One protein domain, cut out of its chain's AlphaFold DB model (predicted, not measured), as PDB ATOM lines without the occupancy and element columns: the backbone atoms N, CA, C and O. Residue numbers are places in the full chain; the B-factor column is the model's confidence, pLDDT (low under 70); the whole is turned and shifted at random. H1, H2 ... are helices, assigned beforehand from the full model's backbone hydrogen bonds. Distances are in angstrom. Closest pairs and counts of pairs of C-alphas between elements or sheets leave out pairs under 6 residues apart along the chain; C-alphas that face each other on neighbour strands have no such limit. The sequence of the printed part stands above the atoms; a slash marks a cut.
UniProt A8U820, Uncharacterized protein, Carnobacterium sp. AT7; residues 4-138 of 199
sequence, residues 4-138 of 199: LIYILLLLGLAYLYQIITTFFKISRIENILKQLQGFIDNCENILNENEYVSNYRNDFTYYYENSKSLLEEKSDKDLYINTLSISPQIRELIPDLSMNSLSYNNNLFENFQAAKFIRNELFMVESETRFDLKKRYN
ATOM      1  N   LEU A   4      84.005 135.198 180.000       65.50
ATOM      2  CA  LEU A   4      85.393 135.225 180.451       65.50
ATOM      3  C   LEU A   4      86.271 134.133 179.811       65.50
ATOM      4  O   LEU A   4      87.421 134.399 179.470       65.50
ATOM      5  N   ILE A   5      85.740 132.922 179.618       72.69
ATOM      6  CA  ILE A   5      86.487 131.809 179.012       72.69
ATOM      7  C   ILE A   5      86.837 132.149 177.561       72.69
ATOM      8  O   ILE A   5      87.964 131.914 177.134       72.69
ATOM      9  N   TYR A   6      85.913 132.764 176.822       74.19
ATOM     10  CA  TYR A   6      86.161 133.193 175.445       74.19
ATOM     11  C   TYR A   6      87.215 134.301 175.359       74.19
ATOM     12  O   TYR A   6      88.074 134.251 174.484       74.19
ATOM     13  N   ILE A   7      87.195 135.261 176.287       74.25
ATOM     14  CA  ILE A   7      88.207 136.327 176.354       74.25
ATOM     15  C   ILE A   7      89.593 135.735 176.641       74.25
ATOM     16  O   ILE A   7      90.561 136.075 175.963       74.25
ATOM     17  N   LEU A   8      89.696 134.816 177.605       72.12
ATOM     18  CA  LEU A   8      90.961 134.155 177.939       72.12
ATOM     19  C   LEU A   8      91.483 133.286 176.787       72.12
ATOM     20  O   LEU A   8      92.679 133.317 176.502       72.12
ATOM     21  N   LEU A   9      90.599 132.564 176.092       75.81
ATOM     22  CA  LEU A   9      90.957 131.795 174.898       75.81
ATOM     23  C   LEU A   9      91.474 132.700 173.777       75.81
ATOM     24  O   LEU A   9      92.518 132.412 173.197       75.81
ATOM     25  N   LEU A  10      90.792 133.814 173.500       76.94
ATOM     26  CA  LEU A  10      91.203 134.763 172.465       76.94
ATOM     27  C   LEU A  10      92.569 135.394 172.779       76.94
ATOM     28  O   LEU A  10      93.417 135.499 171.895       76.94
ATOM     29  N   LEU A  11      92.820 135.743 174.044       75.31
ATOM     30  CA  LEU A  11      94.123 136.239 174.496       75.31
ATOM     31  C   LEU A  11      95.219 135.171 174.382       75.31
ATOM     32  O   LEU A  11      96.328 135.480 173.943       75.31
ATOM     33  N   GLY A  12      94.909 133.919 174.726       77.81
ATOM     34  CA  GLY A  12      95.817 132.788 174.542       77.81
ATOM     35  C   GLY A  12      96.193 132.578 173.073       77.81
ATOM     36  O   GLY A  12      97.372 132.442 172.754       77.81
ATOM     37  N   LEU A  13      95.214 132.637 172.165       78.31
ATOM     38  CA  LEU A  13      95.437 132.521 170.721       78.31
ATOM     39  C   LEU A  13      96.264 133.686 170.164       78.31
ATOM     40  O   LEU A  13      97.210 133.455 169.413       78.31
ATOM     41  N   ALA A  14      95.961 134.926 170.559       78.44
ATOM     42  CA  ALA A  14      96.735 136.099 170.151       78.44
ATOM     43  C   ALA A  14      98.197 136.012 170.620       78.44
ATOM     44  O   ALA A  14      99.120 136.366 169.883       78.44
ATOM     45  N   TYR A  15      98.424 135.496 171.827       80.25
ATOM     46  CA  TYR A  15      99.765 135.266 172.351       80.25
ATOM     47  C   TYR A  15     100.516 134.170 171.582       80.25
ATOM     48  O   TYR A  15     101.668 134.376 171.191       80.25
ATOM     49  N   LEU A  16      99.866 133.034 171.304       82.25
ATOM     50  CA  LEU A  16     100.457 131.971 170.488       82.25
ATOM     51  C   LEU A  16     100.810 132.482 169.089       82.25
ATOM     52  O   LEU A  16     101.909 132.223 168.605       82.25
ATOM     53  N   TYR A  17      99.931 133.278 168.477       84.12
ATOM     54  CA  TYR A  17     100.197 133.924 167.195       84.12
ATOM     55  C   TYR A  17     101.454 134.805 167.242       84.12
ATOM     56  O   TYR A  17     102.294 134.729 166.347       84.12
ATOM     57  N   GLN A  18     101.650 135.591 168.306       84.56
ATOM     58  CA  GLN A  18     102.861 136.402 168.472       84.56
ATOM     59  C   GLN A  18     104.136 135.557 168.614       84.56
ATOM     60  O   GLN A  18     105.170 135.924 168.057       84.56
ATOM     61  N   ILE A  19     104.090 134.431 169.333       86.56
ATOM     62  CA  ILE A  19     105.236 133.509 169.420       86.56
ATOM     63  C   ILE A  19     105.555 132.943 168.041       86.56
ATOM     64  O   ILE A  19     106.702 133.005 167.604       86.56
ATOM     65  N   ILE A  20     104.538 132.415 167.359       87.62
ATOM     66  CA  ILE A  20     104.680 131.763 166.058       87.62
ATOM     67  C   ILE A  20     105.247 132.747 165.028       87.62
ATOM     68  O   ILE A  20     106.218 132.439 164.345       87.62
ATOM     69  N   THR A  21     104.701 133.961 164.955       89.12
ATOM     70  CA  THR A  21     105.203 135.009 164.046       89.12
ATOM     71  C   THR A  21     106.631 135.437 164.376       89.12
ATOM     72  O   THR A  21     107.439 135.606 163.464       89.12
ATOM     73  N   THR A  22     106.988 135.548 165.658       90.25
ATOM     74  CA  THR A  22     108.368 135.859 166.075       90.25
ATOM     75  C   THR A  22     109.331 134.729 165.699       90.25
ATOM     76  O   THR A  22     110.437 134.992 165.233       90.25
ATOM     77  N   PHE A  23     108.910 133.469 165.839       91.00
ATOM     78  CA  PHE A  23     109.687 132.307 165.408       91.00
ATOM     79  C   PHE A  23     109.925 132.314 163.890       91.00
ATOM     80  O   PHE A  23     111.065 132.180 163.445       91.00
ATOM     81  N   PHE A  24     108.881 132.561 163.090       92.44
ATOM     82  CA  PHE A  24     109.026 132.705 161.638       92.44
ATOM     83  C   PHE A  24     109.924 133.885 161.252       92.44
ATOM     84  O   PHE A  24     110.713 133.763 160.316       92.44
ATOM     85  N   LYS A  25     109.870 135.002 161.992       93.75
ATOM     86  CA  LYS A  25     110.783 136.137 161.790       93.75
ATOM     87  C   LYS A  25     112.245 135.725 161.991       93.75
ATOM     88  O   LYS A  25     113.073 136.085 161.161       93.75
ATOM     89  N   ILE A  26     112.558 134.951 163.034       95.38
ATOM     90  CA  ILE A  26     113.916 134.428 163.274       95.38
ATOM     91  C   ILE A  26     114.359 133.533 162.115       95.38
ATOM     92  O   ILE A  26     115.419 133.769 161.548       95.38
ATOM     93  N   SER A  27     113.527 132.569 161.711       94.88
ATOM     94  CA  SER A  27     113.854 131.673 160.592       94.88
ATOM     95  C   SER A  27     114.092 132.439 159.283       94.88
ATOM     96  O   SER A  27     115.001 132.119 158.518       94.88
ATOM     97  N   ARG A  28     113.321 133.507 159.036       95.31
ATOM     98  CA  ARG A  28     113.555 134.405 157.899       95.31
ATOM     99  C   ARG A  28     114.925 135.083 157.986       95.31
ATOM    100  O   ARG A  28     115.638 135.097 156.988       95.31
ATOM    101  N   ILE A  29     115.297 135.616 159.152       97.00
ATOM    102  CA  ILE A  29     116.609 136.246 159.364       97.00
ATOM    103  C   ILE A  29     117.742 135.234 159.128       97.00
ATOM    104  O   ILE A  29     118.668 135.540 158.385       97.00
ATOM    105  N   GLU A  30     117.640 134.015 159.669       96.81
ATOM    106  CA  GLU A  30     118.627 132.941 159.463       96.81
ATOM    107  C   GLU A  30     118.812 132.594 157.976       96.81
ATOM    108  O   GLU A  30     119.937 132.444 157.498       96.81
ATOM    109  N   ASN A  31     117.716 132.506 157.217       96.12
ATOM    110  CA  ASN A  31     117.770 132.226 155.782       96.12
ATOM    111  C   ASN A  31     118.457 133.350 154.994       96.12
ATOM    112  O   ASN A  31     119.230 133.069 154.076       96.12
ATOM    113  N   ILE A  32     118.195 134.610 155.351       96.94
ATOM    114  CA  ILE A  32     118.852 135.775 154.744       96.94
ATOM    115  C   ILE A  32     120.344 135.775 155.093       96.94
ATOM    116  O   ILE A  32     121.177 135.924 154.202       96.94
ATOM    117  N   LEU A  33     120.690 135.537 156.362       97.50
ATOM    118  CA  LEU A  33     122.077 135.421 156.817       97.50
ATOM    119  C   LEU A  33     122.829 134.328 156.054       97.50
ATOM    120  O   LEU A  33     123.944 134.567 155.608       97.50
ATOM    121  N   LYS A  34     122.212 133.161 155.839       96.75
ATOM    122  CA  LYS A  34     122.811 132.065 155.065       96.75
ATOM    123  C   LYS A  34     123.106 132.465 153.617       96.75
ATOM    124  O   LYS A  34     124.165 132.121 153.101       96.75
ATOM    125  N   GLN A  35     122.191 133.185 152.967       95.69
ATOM    126  CA  GLN A  35     122.394 133.666 151.596       95.69
ATOM    127  C   GLN A  35     123.513 134.710 151.522       95.69
ATOM    128  O   GLN A  35     124.420 134.572 150.705       95.69
ATOM    129  N   LEU A  36     123.500 135.700 152.425       96.75
ATOM    130  CA  LEU A  36     124.571 136.696 152.521       96.75
ATOM    131  C   LEU A  36     125.923 136.038 152.789       96.75
ATOM    132  O   LEU A  36     126.915 136.408 152.170       96.75
ATOM    133  N   GLN A  37     125.961 135.051 153.684       96.81
ATOM    134  CA  GLN A  37     127.180 134.328 154.014       96.81
ATOM    135  C   GLN A  37     127.725 133.573 152.798       96.81
ATOM    136  O   GLN A  37     128.908 133.699 152.513       96.81
ATOM    137  N   GLY A  38     126.875 132.882 152.030       95.81
ATOM    138  CA  GLY A  38     127.301 132.202 150.803       95.81
ATOM    139  C   GLY A  38     127.931 133.151 149.776       95.81
ATOM    140  O   GLY A  38     128.962 132.830 149.189       95.81
ATOM    141  N   PHE A  39     127.356 134.343 149.599       96.31
ATOM    142  CA  PHE A  39     127.927 135.378 148.733       96.31
ATOM    143  C   PHE A  39     129.247 135.948 149.268       96.31
ATOM    144  O   PHE A  39     130.208 136.090 148.510       96.31
ATOM    145  N   ILE A  40     129.317 136.239 150.570       96.44
ATOM    146  CA  ILE A  40     130.533 136.738 151.223       96.44
ATOM    147  C   ILE A  40     131.663 135.712 151.105       96.44
ATOM    148  O   ILE A  40     132.762 136.090 150.710       96.44
ATOM    149  N   ASP A  41     131.393 134.437 151.386       96.12
ATOM    150  CA  ASP A  41     132.384 133.361 151.324       96.12
ATOM    151  C   ASP A  41     132.892 133.157 149.895       96.12
ATOM    152  O   ASP A  41     134.093 133.006 149.683       96.12
ATOM    153  N   ASN A  42     132.005 133.218 148.893       95.00
ATOM    154  CA  ASN A  42     132.410 133.169 147.487       95.00
ATOM    155  C   ASN A  42     133.387 134.305 147.145       95.00
ATOM    156  O   ASN A  42     134.455 134.049 146.591       95.00
ATOM    157  N   CYS A  43     133.052 135.540 147.525       94.31
ATOM    158  CA  CYS A  43     133.918 136.691 147.290       94.31
ATOM    159  C   CYS A  43     135.249 136.567 148.046       94.31
ATOM    160  O   CYS A  43     136.305 136.820 147.476       94.31
ATOM    161  N   GLU A  44     135.227 136.168 149.319       93.50
ATOM    162  CA  GLU A  44     136.443 136.014 150.121       93.50
ATOM    163  C   GLU A  44     137.365 134.934 149.567       93.50
ATOM    164  O   GLU A  44     138.571 135.165 149.501       93.50
ATOM    165  N   ASN A  45     136.826 133.805 149.111       93.50
ATOM    166  CA  ASN A  45     137.623 132.759 148.476       93.50
ATOM    167  C   ASN A  45     138.329 133.286 147.220       93.50
ATOM    168  O   ASN A  45     139.545 133.151 147.116       93.50
ATOM    169  N   ILE A  46     137.611 133.985 146.333       92.69
ATOM    170  CA  ILE A  46     138.195 134.590 145.122       92.69
ATOM    171  C   ILE A  46     139.327 135.567 145.472       92.69
ATOM    172  O   ILE A  46     140.388 135.549 144.845       92.69
ATOM    173  N   LEU A  47     139.111 136.427 146.472       91.00
ATOM    174  CA  LEU A  47     140.100 137.426 146.885       91.00
ATOM    175  C   LEU A  47     141.316 136.793 147.576       91.00
ATOM    176  O   LEU A  47     142.429 137.287 147.417       91.00
ATOM    177  N   ASN A  48     141.117 135.720 148.345       87.81
ATOM    178  CA  ASN A  48     142.186 135.046 149.082       87.81
ATOM    179  C   ASN A  48     143.023 134.116 148.189       87.81
ATOM    180  O   ASN A  48     144.213 133.952 148.448       87.81
ATOM    181  N   GLU A  49     142.436 133.539 147.136       88.38
ATOM    182  CA  GLU A  49     143.162 132.760 146.121       88.38
ATOM    183  C   GLU A  49     144.140 133.622 145.307       88.38
ATOM    184  O   GLU A  49     145.102 133.108 144.737       88.38
ATOM    185  N   ASN A  50     143.922 134.938 145.258       85.69
ATOM    186  CA  ASN A  50     144.835 135.866 144.611       85.69
ATOM    187  C   ASN A  50     145.864 136.414 145.613       85.69
ATOM    188  O   ASN A  50     145.590 137.347 146.368       85.69
ATOM    189  N   GLU A  51     147.076 135.854 145.572       77.56
ATOM    190  CA  GLU A  51     148.202 136.218 146.446       77.56
ATOM    191  C   GLU A  51     148.551 137.722 146.399       77.56
ATOM    192  O   GLU A  51     148.952 138.314 147.400       77.56
ATOM    193  N   TYR A  52     148.340 138.383 145.255       73.81
ATOM    194  CA  TYR A  52     148.581 139.821 145.118       73.81
ATOM    195  C   TYR A  52     147.499 140.669 145.785       73.81
ATOM    196  O   TYR A  52     147.797 141.735 146.309       73.81
ATOM    197  N   VAL A  53     146.241 140.235 145.794       78.50
ATOM    198  CA  VAL A  53     145.173 140.977 146.484       78.50
ATOM    199  C   VAL A  53     145.254 140.753 147.995       78.50
ATOM    200  O   VAL A  53     145.074 141.690 148.774       78.50
ATOM    201  N   SER A  54     145.579 139.531 148.422       76.62
ATOM    202  CA  SER A  54     145.673 139.186 149.842       76.62
ATOM    203  C   SER A  54     146.834 139.899 150.551       76.62
ATOM    204  O   SER A  54     146.634 140.429 151.646       76.62
ATOM    205  N   ASN A  55     148.003 140.009 149.909       79.69
ATOM    206  CA  ASN A  55     149.197 140.644 150.485       79.69
ATOM    207  C   ASN A  55     149.092 142.171 150.645       79.69
ATOM    208  O   ASN A  55     149.773 142.747 151.492       79.69
ATOM    209  N   TYR A  56     148.223 142.832 149.878       79.88
ATOM    210  CA  TYR A  56     148.080 144.293 149.875       79.88
ATOM    211  C   TYR A  56     146.774 144.777 150.515       79.88
ATOM    212  O   TYR A  56     146.372 145.918 150.317       79.88
ATOM    213  N   ARG A  57     146.124 143.954 151.350       79.31
ATOM    214  CA  ARG A  57     144.868 144.313 152.040       79.31
ATOM    215  C   ARG A  57     144.959 145.601 152.880       79.31
ATOM    216  O   ARG A  57     143.942 146.246 153.114       79.31
ATOM    217  N   ASN A  58     146.161 145.972 153.323       81.94
ATOM    218  CA  ASN A  58     146.405 147.187 154.108       81.94
ATOM    219  C   ASN A  58     146.584 148.456 153.249       81.94
ATOM    220  O   ASN A  58     146.518 149.556 153.794       81.94
ATOM    221  N   ASP A  59     146.791 148.328 151.934       86.69
ATOM    222  CA  ASP A  59     146.764 149.448 150.987       86.69
ATOM    223  C   ASP A  59     145.354 149.560 150.401       86.69
ATOM    224  O   ASP A  59     144.960 148.792 149.523       86.69
ATOM    225  N   PHE A  60     144.574 150.510 150.916       80.69
ATOM    226  CA  PHE A  60     143.158 150.630 150.579       80.69
ATOM    227  C   PHE A  60     142.910 150.854 149.083       80.69
ATOM    228  O   PHE A  60     142.029 150.216 148.510       80.69
ATOM    229  N   THR A  61     143.680 151.740 148.446       83.06
ATOM    230  CA  THR A  61     143.479 152.101 147.036       83.06
ATOM    231  C   THR A  61     143.817 150.922 146.135       83.06
ATOM    232  O   THR A  61     143.039 150.573 145.246       83.06
ATOM    233  N   TYR A  62     144.950 150.266 146.398       82.00
ATOM    234  CA  TYR A  62     145.366 149.101 145.628       82.00
ATOM    235  C   TYR A  62     144.406 147.924 145.824       82.00
ATOM    236  O   TYR A  62     144.008 147.271 144.856       82.00
ATOM    237  N   TYR A  63     144.010 147.664 147.070       83.12
ATOM    238  CA  TYR A  63     143.077 146.597 147.400       83.12
ATOM    239  C   TYR A  63     141.717 146.820 146.739       83.12
ATOM    240  O   TYR A  63     141.173 145.876 146.171       83.12
ATOM    241  N   TYR A  64     141.183 148.045 146.763       85.88
ATOM    242  CA  TYR A  64     139.895 148.372 146.150       85.88
ATOM    243  C   TYR A  64     139.881 148.073 144.644       85.88
ATOM    244  O   TYR A  64     139.063 147.272 144.193       85.88
ATOM    245  N   GLU A  65     140.803 148.663 143.876       85.75
ATOM    246  CA  GLU A  65     140.804 148.555 142.408       85.75
ATOM    247  C   GLU A  65     141.016 147.110 141.933       85.75
ATOM    248  O   GLU A  65     140.294 146.621 141.061       85.75
ATOM    249  N   ASN A  66     141.958 146.387 142.549       86.94
ATOM    250  CA  ASN A  66     142.236 144.998 142.175       86.94
ATOM    251  C   ASN A  66     141.149 144.025 142.651       86.94
ATOM    252  O   ASN A  66     140.848 143.056 141.960       86.94
ATOM    253  N   SER A  67     140.537 144.264 143.815       88.50
ATOM    254  CA  SER A  67     139.427 143.426 144.287       88.50
ATOM    255  C   SER A  67     138.190 143.609 143.417       88.50
ATOM    256  O   SER A  67     137.499 142.638 143.118       88.50
ATOM    257  N   LYS A  68     137.906 144.848 143.002       90.62
ATOM    258  CA  LYS A  68     136.770 145.168 142.139       90.62
ATOM    259  C   LYS A  68     136.859 144.438 140.803       90.62
ATOM    260  O   LYS A  68     135.929 143.711 140.462       90.62
ATOM    261  N   SER A  69     137.973 144.588 140.089       88.62
ATOM    262  CA  SER A  69     138.164 143.946 138.784       88.62
ATOM    263  C   SER A  69     138.113 142.419 138.884       88.62
ATOM    264  O   SER A  69     137.411 141.769 138.110       88.62
ATOM    265  N   LEU A  70     138.781 141.847 139.887       90.88
ATOM    266  CA  LEU A  70     138.834 140.402 140.086       90.88
ATOM    267  C   LEU A  70     137.458 139.801 140.398       90.88
ATOM    268  O   LEU A  70     137.114 138.736 139.883       90.88
ATOM    269  N   LEU A  71     136.666 140.469 141.240       91.94
ATOM    270  CA  LEU A  71     135.319 140.013 141.573       91.94
ATOM    271  C   LEU A  71     134.359 140.134 140.385       91.94
ATOM    272  O   LEU A  71     133.550 139.234 140.178       91.94
ATOM    273  N   GLU A  72     134.455 141.199 139.588       90.50
ATOM    274  CA  GLU A  72     133.649 141.353 138.368       90.50
ATOM    275  C   GLU A  72     133.946 140.262 137.326       90.50
ATOM    276  O   GLU A  72     133.038 139.826 136.613       90.50
ATOM    277  N   GLU A  73     135.194 139.794 137.258       90.50
ATOM    278  CA  GLU A  73     135.616 138.732 136.344       90.50
ATOM    279  C   GLU A  73     135.202 137.334 136.829       90.50
ATOM    280  O   GLU A  73     134.708 136.527 136.038       90.50
ATOM    281  N   LYS A  74     135.420 137.032 138.115       90.88
ATOM    282  CA  LYS A  74     135.395 135.651 138.629       90.88
ATOM    283  C   LYS A  74     134.181 135.282 139.471       90.88
ATOM    284  O   LYS A  74     133.996 134.098 139.750       90.88
ATOM    285  N   SER A  75     133.390 136.248 139.930       89.31
ATOM    286  CA  SER A  75     132.274 135.942 140.826       89.31
ATOM    287  C   SER A  75     131.122 135.248 140.099       89.31
ATOM    288  O   SER A  75     130.851 135.482 138.918       89.31
ATOM    289  N   ASP A  76     130.420 134.399 140.844       91.00
ATOM    290  CA  ASP A  76     129.202 133.746 140.389       91.00
ATOM    291  C   ASP A  76     128.073 134.784 140.243       91.00
ATOM    292  O   ASP A  76     127.541 135.321 141.221       91.00
ATOM    293  N   LYS A  77     127.705 135.073 138.990       88.00
ATOM    294  CA  LYS A  77     126.676 136.066 138.655       88.00
ATOM    295  C   LYS A  77     125.286 135.660 139.136       88.00
ATOM    296  O   LYS A  77     124.510 136.540 139.512       88.00
ATOM    297  N   ASP A  78     124.973 134.368 139.158       91.44
ATOM    298  CA  ASP A  78     123.673 133.888 139.622       91.44
ATOM    299  C   ASP A  78     123.581 134.033 141.142       91.44
ATOM    300  O   ASP A  78     122.582 134.533 141.666       91.44
ATOM    301  N   LEU A  79     124.656 133.694 141.862       91.75
ATOM    302  CA  LEU A  79     124.762 133.934 143.302       91.75
ATOM    303  C   LEU A  79     124.624 135.425 143.641       91.75
ATOM    304  O   LEU A  79     123.911 135.788 144.584       91.75
ATOM    305  N   TYR A  80     125.260 136.292 142.855       91.56
ATOM    306  CA  TYR A  80     125.147 137.741 142.998       91.56
ATOM    307  C   TYR A  80     123.702 138.230 142.810       91.56
ATOM    308  O   TYR A  80     123.161 138.903 143.691       91.56
ATOM    309  N   ILE A  81     123.034 137.848 141.715       92.00
ATOM    310  CA  ILE A  81     121.642 138.245 141.444       92.00
ATOM    311  C   ILE A  81     120.699 137.729 142.538       92.00
ATOM    312  O   ILE A  81     119.841 138.478 143.018       92.00
ATOM    313  N   ASN A  82     120.883 136.484 142.980       92.94
ATOM    314  CA  ASN A  82     120.107 135.903 144.074       92.94
ATOM    315  C   ASN A  82     120.298 136.693 145.377       92.94
ATOM    316  O   ASN A  82     119.323 136.974 146.073       92.94
ATOM    317  N   THR A  83     121.518 137.148 145.665       94.12
ATOM    318  CA  THR A  83     121.817 137.990 146.834       94.12
ATOM    319  C   THR A  83     121.174 139.372 146.728       94.12
ATOM    320  O   THR A  83     120.677 139.902 147.716       94.12
ATOM    321  N   LEU A  84     121.088 139.967 145.540       94.12
ATOM    322  CA  LEU A  84     120.363 141.230 145.379       94.12
ATOM    323  C   LEU A  84     118.846 141.065 145.554       94.12
ATOM    324  O   LEU A  84     118.182 141.979 146.050       94.12
ATOM    325  N   SER A  85     118.298 139.894 145.223       93.88
ATOM    326  CA  SER A  85     116.856 139.627 145.299       93.88
ATOM    327  C   SER A  85     116.283 139.668 146.725       93.88
ATOM    328  O   SER A  85     115.100 139.962 146.908       93.88
ATOM    329  N   ILE A  86     117.114 139.452 147.753       93.88
ATOM    330  CA  ILE A  86     116.705 139.520 149.168       93.88
ATOM    331  C   ILE A  86     116.648 140.952 149.726       93.88
ATOM    332  O   ILE A  86     116.161 141.152 150.841       93.88
ATOM    333  N   SER A  87     117.068 141.964 148.957       91.62
ATOM    334  CA  SER A  87     117.097 143.372 149.392       91.62
ATOM    335  C   SER A  87     115.769 143.900 149.965       91.62
ATOM    336  O   SER A  87     115.807 144.586 150.991       91.62
ATOM    337  N   PRO A  88     114.582 143.584 149.399       90.94
ATOM    338  CA  PRO A  88     113.309 144.026 149.973       90.94
ATOM    339  C   PRO A  88     113.063 143.467 151.380       90.94
ATOM    340  O   PRO A  88     112.586 144.186 152.255       90.94
ATOM    341  N   GLN A  89     113.440 142.207 151.620       92.75
ATOM    342  CA  GLN A  89     113.277 141.560 152.926       92.75
ATOM    343  C   GLN A  89     114.223 142.166 153.967       92.75
ATOM    344  O   GLN A  89     113.836 142.356 155.118       92.75
ATOM    345  N   ILE A  90     115.447 142.514 153.558       93.50
ATOM    346  CA  ILE A  90     116.406 143.225 154.411       93.50
ATOM    347  C   ILE A  90     115.836 144.584 154.826       93.50
ATOM    348  O   ILE A  90     115.874 144.916 156.005       93.50
ATOM    349  N   ARG A  91     115.249 145.343 153.891       90.88
ATOM    350  CA  ARG A  91     114.652 146.658 154.184       90.88
ATOM    351  C   ARG A  91     113.437 146.573 155.111       90.88
ATOM    352  O   ARG A  91     113.230 147.463 155.924       90.88
ATOM    353  N   GLU A  92     112.650 145.502 155.016       91.62
ATOM    354  CA  GLU A  92     111.554 145.243 155.960       91.62
ATOM    355  C   GLU A  92     112.077 144.974 157.385       91.62
ATOM    356  O   GLU A  92     111.447 145.359 158.368       91.62
ATOM    357  N   LEU A  93     113.227 144.304 157.505       92.31
ATOM    358  CA  LEU A  93     113.845 143.967 158.790       92.31
ATOM    359  C   LEU A  93     114.666 145.117 159.389       92.31
ATOM    360  O   LEU A  93     114.726 145.222 160.613       92.31
ATOM    361  N   ILE A  94     115.283 145.951 158.547       91.75
ATOM    362  CA  ILE A  94     116.154 147.073 158.919       91.75
ATOM    363  C   ILE A  94     115.724 148.316 158.113       91.75
ATOM    364  O   ILE A  94     116.309 148.612 157.066       91.75
ATOM    365  N   PRO A  95     114.689 149.052 158.562       86.00
ATOM    366  CA  PRO A  95     114.140 150.187 157.814       86.00
ATOM    367  C   PRO A  95     115.118 151.357 157.644       86.00
ATOM    368  O   PRO A  95     115.103 152.019 156.608       86.00
ATOM    369  N   ASP A  96     115.996 151.578 158.626       83.88
ATOM    370  CA  ASP A  96     116.902 152.735 158.687       83.88
ATOM    371  C   ASP A  96     118.247 152.515 157.960       83.88
ATOM    372  O   ASP A  96     119.192 153.300 158.103       83.88
ATOM    373  N   LEU A  97     118.355 151.448 157.157       81.38
ATOM    374  CA  LEU A  97     119.561 151.100 156.405       81.38
ATOM    375  C   LEU A  97     119.816 152.127 155.282       81.38
ATOM    376  O   LEU A  97     119.333 151.974 154.162       81.38
ATOM    377  N   SER A  98     120.559 153.195 155.581       63.03
ATOM    378  CA  SER A  98     120.582 154.404 154.740       63.03
ATOM    379  C   SER A  98     121.851 154.640 153.912       63.03
ATOM    380  O   SER A  98     121.834 155.529 153.067       63.03
ATOM    381  N   MET A  99     122.931 153.858 154.068       61.16
ATOM    382  CA  MET A  99     124.176 154.103 153.300       61.16
ATOM    383  C   MET A  99     124.867 152.866 152.712       61.16
ATOM    384  O   MET A  99     125.522 152.984 151.685       61.16
ATOM    385  N   ASN A 100     124.674 151.675 153.283       70.94
ATOM    386  CA  ASN A 100     125.352 150.446 152.850       70.94
ATOM    387  C   ASN A 100     124.332 149.372 152.450       70.94
ATOM    388  O   ASN A 100     124.258 148.309 153.065       70.94
ATOM    389  N   SER A 101     123.488 149.679 151.460       84.50
ATOM    390  CA  SER A 101     122.474 148.747 150.960       84.50
ATOM    391  C   SER A 101     122.967 147.960 149.751       84.50
ATOM    392  O   SER A 101     123.643 148.516 148.886       84.50
ATOM    393  N   LEU A 102     122.523 146.708 149.637       91.62
ATOM    394  CA  LEU A 102     122.603 145.962 148.383       91.62
ATOM    395  C   LEU A 102     121.833 146.700 147.281       91.62
ATOM    396  O   LEU A 102     120.694 147.128 147.489       91.62
ATOM    397  N   SER A 103     122.462 146.874 146.122       90.12
ATOM    398  CA  SER A 103     121.894 147.635 145.009       90.12
ATOM    399  C   SER A 103     122.416 147.137 143.669       90.12
ATOM    400  O   SER A 103     123.608 146.888 143.516       90.12
ATOM    401  N   TYR A 104     121.541 147.085 142.665       88.44
ATOM    402  CA  TYR A 104     121.928 146.805 141.277       88.44
ATOM    403  C   TYR A 104     122.827 147.892 140.668       88.44
ATOM    404  O   TYR A 104     123.496 147.632 139.676       88.44
ATOM    405  N   ASN A 105     122.847 149.092 141.259       89.06
ATOM    406  CA  ASN A 105     123.692 150.197 140.801       89.06
ATOM    407  C   ASN A 105     125.113 150.143 141.379       89.06
ATOM    408  O   ASN A 105     125.985 150.858 140.893       89.06
ATOM    409  N   ASN A 106     125.333 149.335 142.419       90.81
ATOM    410  CA  ASN A 106     126.648 149.159 143.023       90.81
ATOM    411  C   ASN A 106     127.449 148.129 142.222       90.81
ATOM    412  O   ASN A 106     126.886 147.165 141.694       90.81
ATOM    413  N   ASN A 107     128.770 148.290 142.186       91.31
ATOM    414  CA  ASN A 107     129.632 147.226 141.676       91.31
ATOM    415  C   ASN A 107     129.696 146.043 142.659       91.31
ATOM    416  O   ASN A 107     129.232 146.113 143.803       91.31
ATOM    417  N   LEU A 108     130.261 144.920 142.210       93.38
ATOM    418  CA  LEU A 108     130.251 143.689 142.998       93.38
ATOM    419  C   LEU A 108     131.034 143.836 144.309       93.38
ATOM    420  O   LEU A 108     130.584 143.350 145.344       93.38
ATOM    421  N   PHE A 109     132.154 144.563 144.291       92.31
ATOM    422  CA  PHE A 109     132.938 144.836 145.496       92.31
ATOM    423  C   PHE A 109     132.169 145.704 146.502       92.31
ATOM    424  O   PHE A 109     132.165 145.412 147.695       92.31
ATOM    425  N   GLU A 110     131.465 146.737 146.044       92.62
ATOM    426  CA  GLU A 110     130.593 147.558 146.892       92.62
ATOM    427  C   GLU A 110     129.465 146.727 147.512       92.62
ATOM    428  O   GLU A 110     129.214 146.825 148.713       92.62
ATOM    429  N   ASN A 111     128.828 145.853 146.730       94.44
ATOM    430  CA  ASN A 111     127.811 144.936 147.245       94.44
ATOM    431  C   ASN A 111     128.388 143.894 148.209       94.44
ATOM    432  O   ASN A 111     127.726 143.532 149.178       94.44
ATOM    433  N   PHE A 112     129.628 143.453 148.008       94.88
ATOM    434  CA  PHE A 112     130.348 142.604 148.953       94.88
ATOM    435  C   PHE A 112     130.587 143.311 150.297       94.88
ATOM    436  O   PHE A 112     130.318 142.734 151.356       94.88
ATOM    437  N   GLN A 113     131.013 144.576 150.281       93.12
ATOM    438  CA  GLN A 113     131.167 145.367 151.509       93.12
ATOM    439  C   GLN A 113     129.815 145.636 152.186       93.12
ATOM    440  O   GLN A 113     129.685 145.471 153.402       93.12
ATOM    441  N   ALA A 114     128.786 145.971 151.404       94.50
ATOM    442  CA  ALA A 114     127.426 146.144 151.905       94.50
ATOM    443  C   ALA A 114     126.888 144.851 152.536       94.50
ATOM    444  O   ALA A 114     126.339 144.893 153.633       94.50
ATOM    445  N   ALA A 115     127.107 143.689 151.912       95.38
ATOM    446  CA  ALA A 115     126.699 142.392 152.450       95.38
ATOM    447  C   ALA A 115     127.333 142.115 153.821       95.38
ATOM    448  O   ALA A 115     126.636 141.684 154.740       95.38
ATOM    449  N   LYS A 116     128.630 142.412 153.995       94.88
ATOM    450  CA  LYS A 116     129.319 142.282 155.293       94.88
ATOM    451  C   LYS A 116     128.707 143.171 156.367       94.88
ATOM    452  O   LYS A 116     128.489 142.709 157.487       94.88
ATOM    453  N   PHE A 117     128.424 144.425 156.025       94.31
ATOM    454  CA  PHE A 117     127.783 145.369 156.934       94.31
ATOM    455  C   PHE A 117     126.376 144.895 157.329       94.31
ATOM    456  O   PHE A 117     126.087 144.731 158.513       94.31
ATOM    457  N   ILE A 118     125.535 144.576 156.342       95.56
ATOM    458  CA  ILE A 118     124.158 144.107 156.547       95.56
ATOM    459  C   ILE A 118     124.123 142.826 157.378       95.56
ATOM    460  O   ILE A 118     123.260 142.684 158.240       95.56
ATOM    461  N   ARG A 119     125.056 141.891 157.156       95.62
ATOM    462  CA  ARG A 119     125.152 140.661 157.951       95.62
ATOM    463  C   ARG A 119     125.302 140.971 159.443       95.62
ATOM    464  O   ARG A 119     124.632 140.350 160.261       95.62
ATOM    465  N   ASN A 120     126.150 141.936 159.797       93.75
ATOM    466  CA  ASN A 120     126.357 142.322 161.194       93.75
ATOM    467  C   ASN A 120     125.099 142.966 161.797       93.75
ATOM    468  O   ASN A 120     124.701 142.605 162.902       93.75
ATOM    469  N   GLU A 121     124.431 143.846 161.049       94.69
ATOM    470  CA  GLU A 121     123.156 144.439 161.471       94.69
ATOM    471  C   GLU A 121     122.064 143.371 161.657       94.69
ATOM    472  O   GLU A 121     121.328 143.377 162.643       94.69
ATOM    473  N   LEU A 122     121.989 142.383 160.761       95.56
ATOM    474  CA  LEU A 122     121.042 141.275 160.887       95.56
ATOM    475  C   LEU A 122     121.319 140.402 162.112       95.56
ATOM    476  O   LEU A 122     120.359 139.978 162.751       95.56
ATOM    477  N   PHE A 123     122.582 140.169 162.486       96.12
ATOM    478  CA  PHE A 123     122.904 139.479 163.741       96.12
ATOM    479  C   PHE A 123     122.408 140.252 164.971       96.12
ATOM    480  O   PHE A 123     121.933 139.640 165.932       96.12
ATOM    481  N   MET A 124     122.456 141.587 164.940       94.50
ATOM    482  CA  MET A 124     121.891 142.417 166.009       94.50
ATOM    483  C   MET A 124     120.369 142.260 166.085       94.50
ATOM    484  O   MET A 124     119.837 141.951 167.156       94.50
ATOM    485  N   VAL A 125     119.677 142.373 164.946       95.12
ATOM    486  CA  VAL A 125     118.219 142.178 164.858       95.12
ATOM    487  C   VAL A 125     117.813 140.768 165.294       95.12
ATOM    488  O   VAL A 125     116.803 140.585 165.981       95.12
ATOM    489  N   GLU A 126     118.582 139.751 164.914       96.06
ATOM    490  CA  GLU A 126     118.350 138.364 165.309       96.06
ATOM    491  C   GLU A 126     118.466 138.192 166.826       96.06
ATOM    492  O   GLU A 126     117.575 137.618 167.459       96.06
ATOM    493  N   SER A 127     119.543 138.716 167.419       95.56
ATOM    494  CA  SER A 127     119.801 138.659 168.857       95.56
ATOM    495  C   SER A 127     118.681 139.328 169.655       95.56
ATOM    496  O   SER A 127     118.140 138.729 170.591       95.56
ATOM    497  N   GLU A 128     118.256 140.521 169.232       93.94
ATOM    498  CA  GLU A 128     117.126 141.233 169.831       93.94
ATOM    499  C   GLU A 128     115.827 140.424 169.707       93.94
ATOM    500  O   GLU A 128     115.127 140.197 170.697       93.94
ATOM    501  N   THR A 129     115.542 139.886 168.518       94.06
ATOM    502  CA  THR A 129     114.331 139.090 168.271       94.06
ATOM    503  C   THR A 129     114.308 137.819 169.132       94.06
ATOM    504  O   THR A 129     113.271 137.461 169.698       94.06
ATOM    505  N   ARG A 130     115.450 137.139 169.295       93.75
ATOM    506  CA  ARG A 130     115.584 135.963 170.173       93.75
ATOM    507  C   ARG A 130     115.438 136.326 171.644       93.75
ATOM    508  O   ARG A 130     114.835 135.565 172.403       93.75
ATOM    509  N   PHE A 131     115.982 137.462 172.064       91.25
ATOM    510  CA  PHE A 131     115.823 137.962 173.425       91.25
ATOM    511  C   PHE A 131     114.353 138.253 173.747       91.25
ATOM    512  O   PHE A 131     113.844 137.814 174.783       91.25
ATOM    513  N   ASP A 132     113.642 138.895 172.826       86.88
ATOM    514  CA  ASP A 132     112.210 139.145 172.949       86.88
ATOM    515  C   ASP A 132     111.387 137.859 172.945       86.88
ATOM    516  O   ASP A 132     110.461 137.715 173.748       86.88
ATOM    517  N   LEU A 133     111.740 136.886 172.106       88.50
ATOM    518  CA  LEU A 133     111.096 135.578 172.110       88.50
ATOM    519  C   LEU A 133     111.269 134.873 173.468       88.50
ATOM    520  O   LEU A 133     110.291 134.389 174.041       88.50
ATOM    521  N   LYS A 134     112.484 134.871 174.034       87.38
ATOM    522  CA  LYS A 134     112.752 134.310 175.371       87.38
ATOM    523  C   LYS A 134     111.916 134.990 176.454       87.38
ATOM    524  O   LYS A 134     111.361 134.306 177.311       87.38
ATOM    525  N   LYS A 135     111.780 136.318 176.407       81.19
ATOM    526  CA  LYS A 135     110.893 137.052 177.324       81.19
ATOM    527  C   LYS A 135     109.440 136.620 177.176       81.19
ATOM    528  O   LYS A 135     108.755 136.466 178.186       81.19
ATOM    529  N   ARG A 136     108.972 136.421 175.941       78.31
ATOM    530  CA  ARG A 136     107.590 136.018 175.664       78.31
ATOM    531  C   ARG A 136     107.289 134.637 176.220       78.31
ATOM    532  O   ARG A 136     106.221 134.504 176.794       78.31
ATOM    533  N   TYR A 137     108.211 133.673 176.164       74.94
ATOM    534  CA  TYR A 137     108.031 132.338 176.762       74.94
ATOM    535  C   TYR A 137     107.856 132.329 178.289       74.94
ATOM    536  O   TYR A 137     107.499 131.298 178.854       74.94
ATOM    537  N   ASN A 138     108.075 133.451 178.978       74.25
ATOM    538  CA  ASN A 138     107.770 133.546 180.395       74.25
ATOM    539  C   ASN A 138     106.244 133.681 180.593       74.25
ATOM    540  O   ASN A 138     105.690 134.732 180.268       74.25
TER     541      ASN A 138
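AT A GLANCE: This is residues 4 to 138 of the 199 residues of an uncharacterized protein of Carnobacterium sp. AT7 (UniProt A8U820). One very long helix, H1, runs nearly the length of a rod, and a second long helix, H6, folds back along part of it; H3 lies across one end of this pair, with the short H2 at that end too, while H4 and H5 follow along the side of H1. At the other end, residues 4 to 14 of H1 stick out free. The printed part has 135 residues, with six named helices in the order H1 to H6 and no named strand, so its class is all helix. It is loose, with a radius of gyration of the C-alphas of 19.8 A and spans of 72 by 25 by 25 A.

HOW THE PARTS SIT: Start at H1, residues 4 to 49, the hub. H2, residues 51 to 55, only just touches it, only at the corner, with 3 pairs of C-alphas within 8 A; the closest are Asn 48 and Ser 54, 5.5 A apart. H3, residues 60 to 74, touches residues 43 to 47 of H1 about perpendicular, at 82 degrees, the closest C-alphas being Leu 47 and Ser 67, 6.6 A. H4, residues 77 to 85, touches H1 at 30 degrees, a shallow tilt, opposite ways, closest at C-alphas Phe 39 and Leu 79, 6.4 A. H5, residues 87 to 93, is close to H1 but not clearly touching, at C-alphas Ile 32 and Ile 90, 7.8 A. H6, residues 108 to 136, touches H1 at a shallow tilt of 27 degrees, opposite ways, closest at C-alphas Leu 36 and Ala 115, 6.1 A. Its residues 108 to 109 touch H3 about perpendicular, at 90 degrees, with C-alphas Lys 68 and Phe 109 closest at 5.1 A. In the six helices every O i to N i+4 pair is within hydrogen-bond range.

IN THESE COORDINATES: Find C-alpha 4 at (85.393, 135.225, 180.451); from there H1 runs 67.2 A to C-alpha 49 at (143.162, 132.760, 146.121). H3 measures 20.7 A, and H6 runs 40.5 A to C-alpha 136 at (107.590, 136.018, 175.664).

THE WHOLE: The C-alphas of Leu 4 and Tyr 52, the two farthest apart, are 72.5 A apart. The printed part has no cut, and the link H5 to H6, residues 94 to 107, is long. Look for pLDDT under 70 at residue 4 and residues 98 to 99.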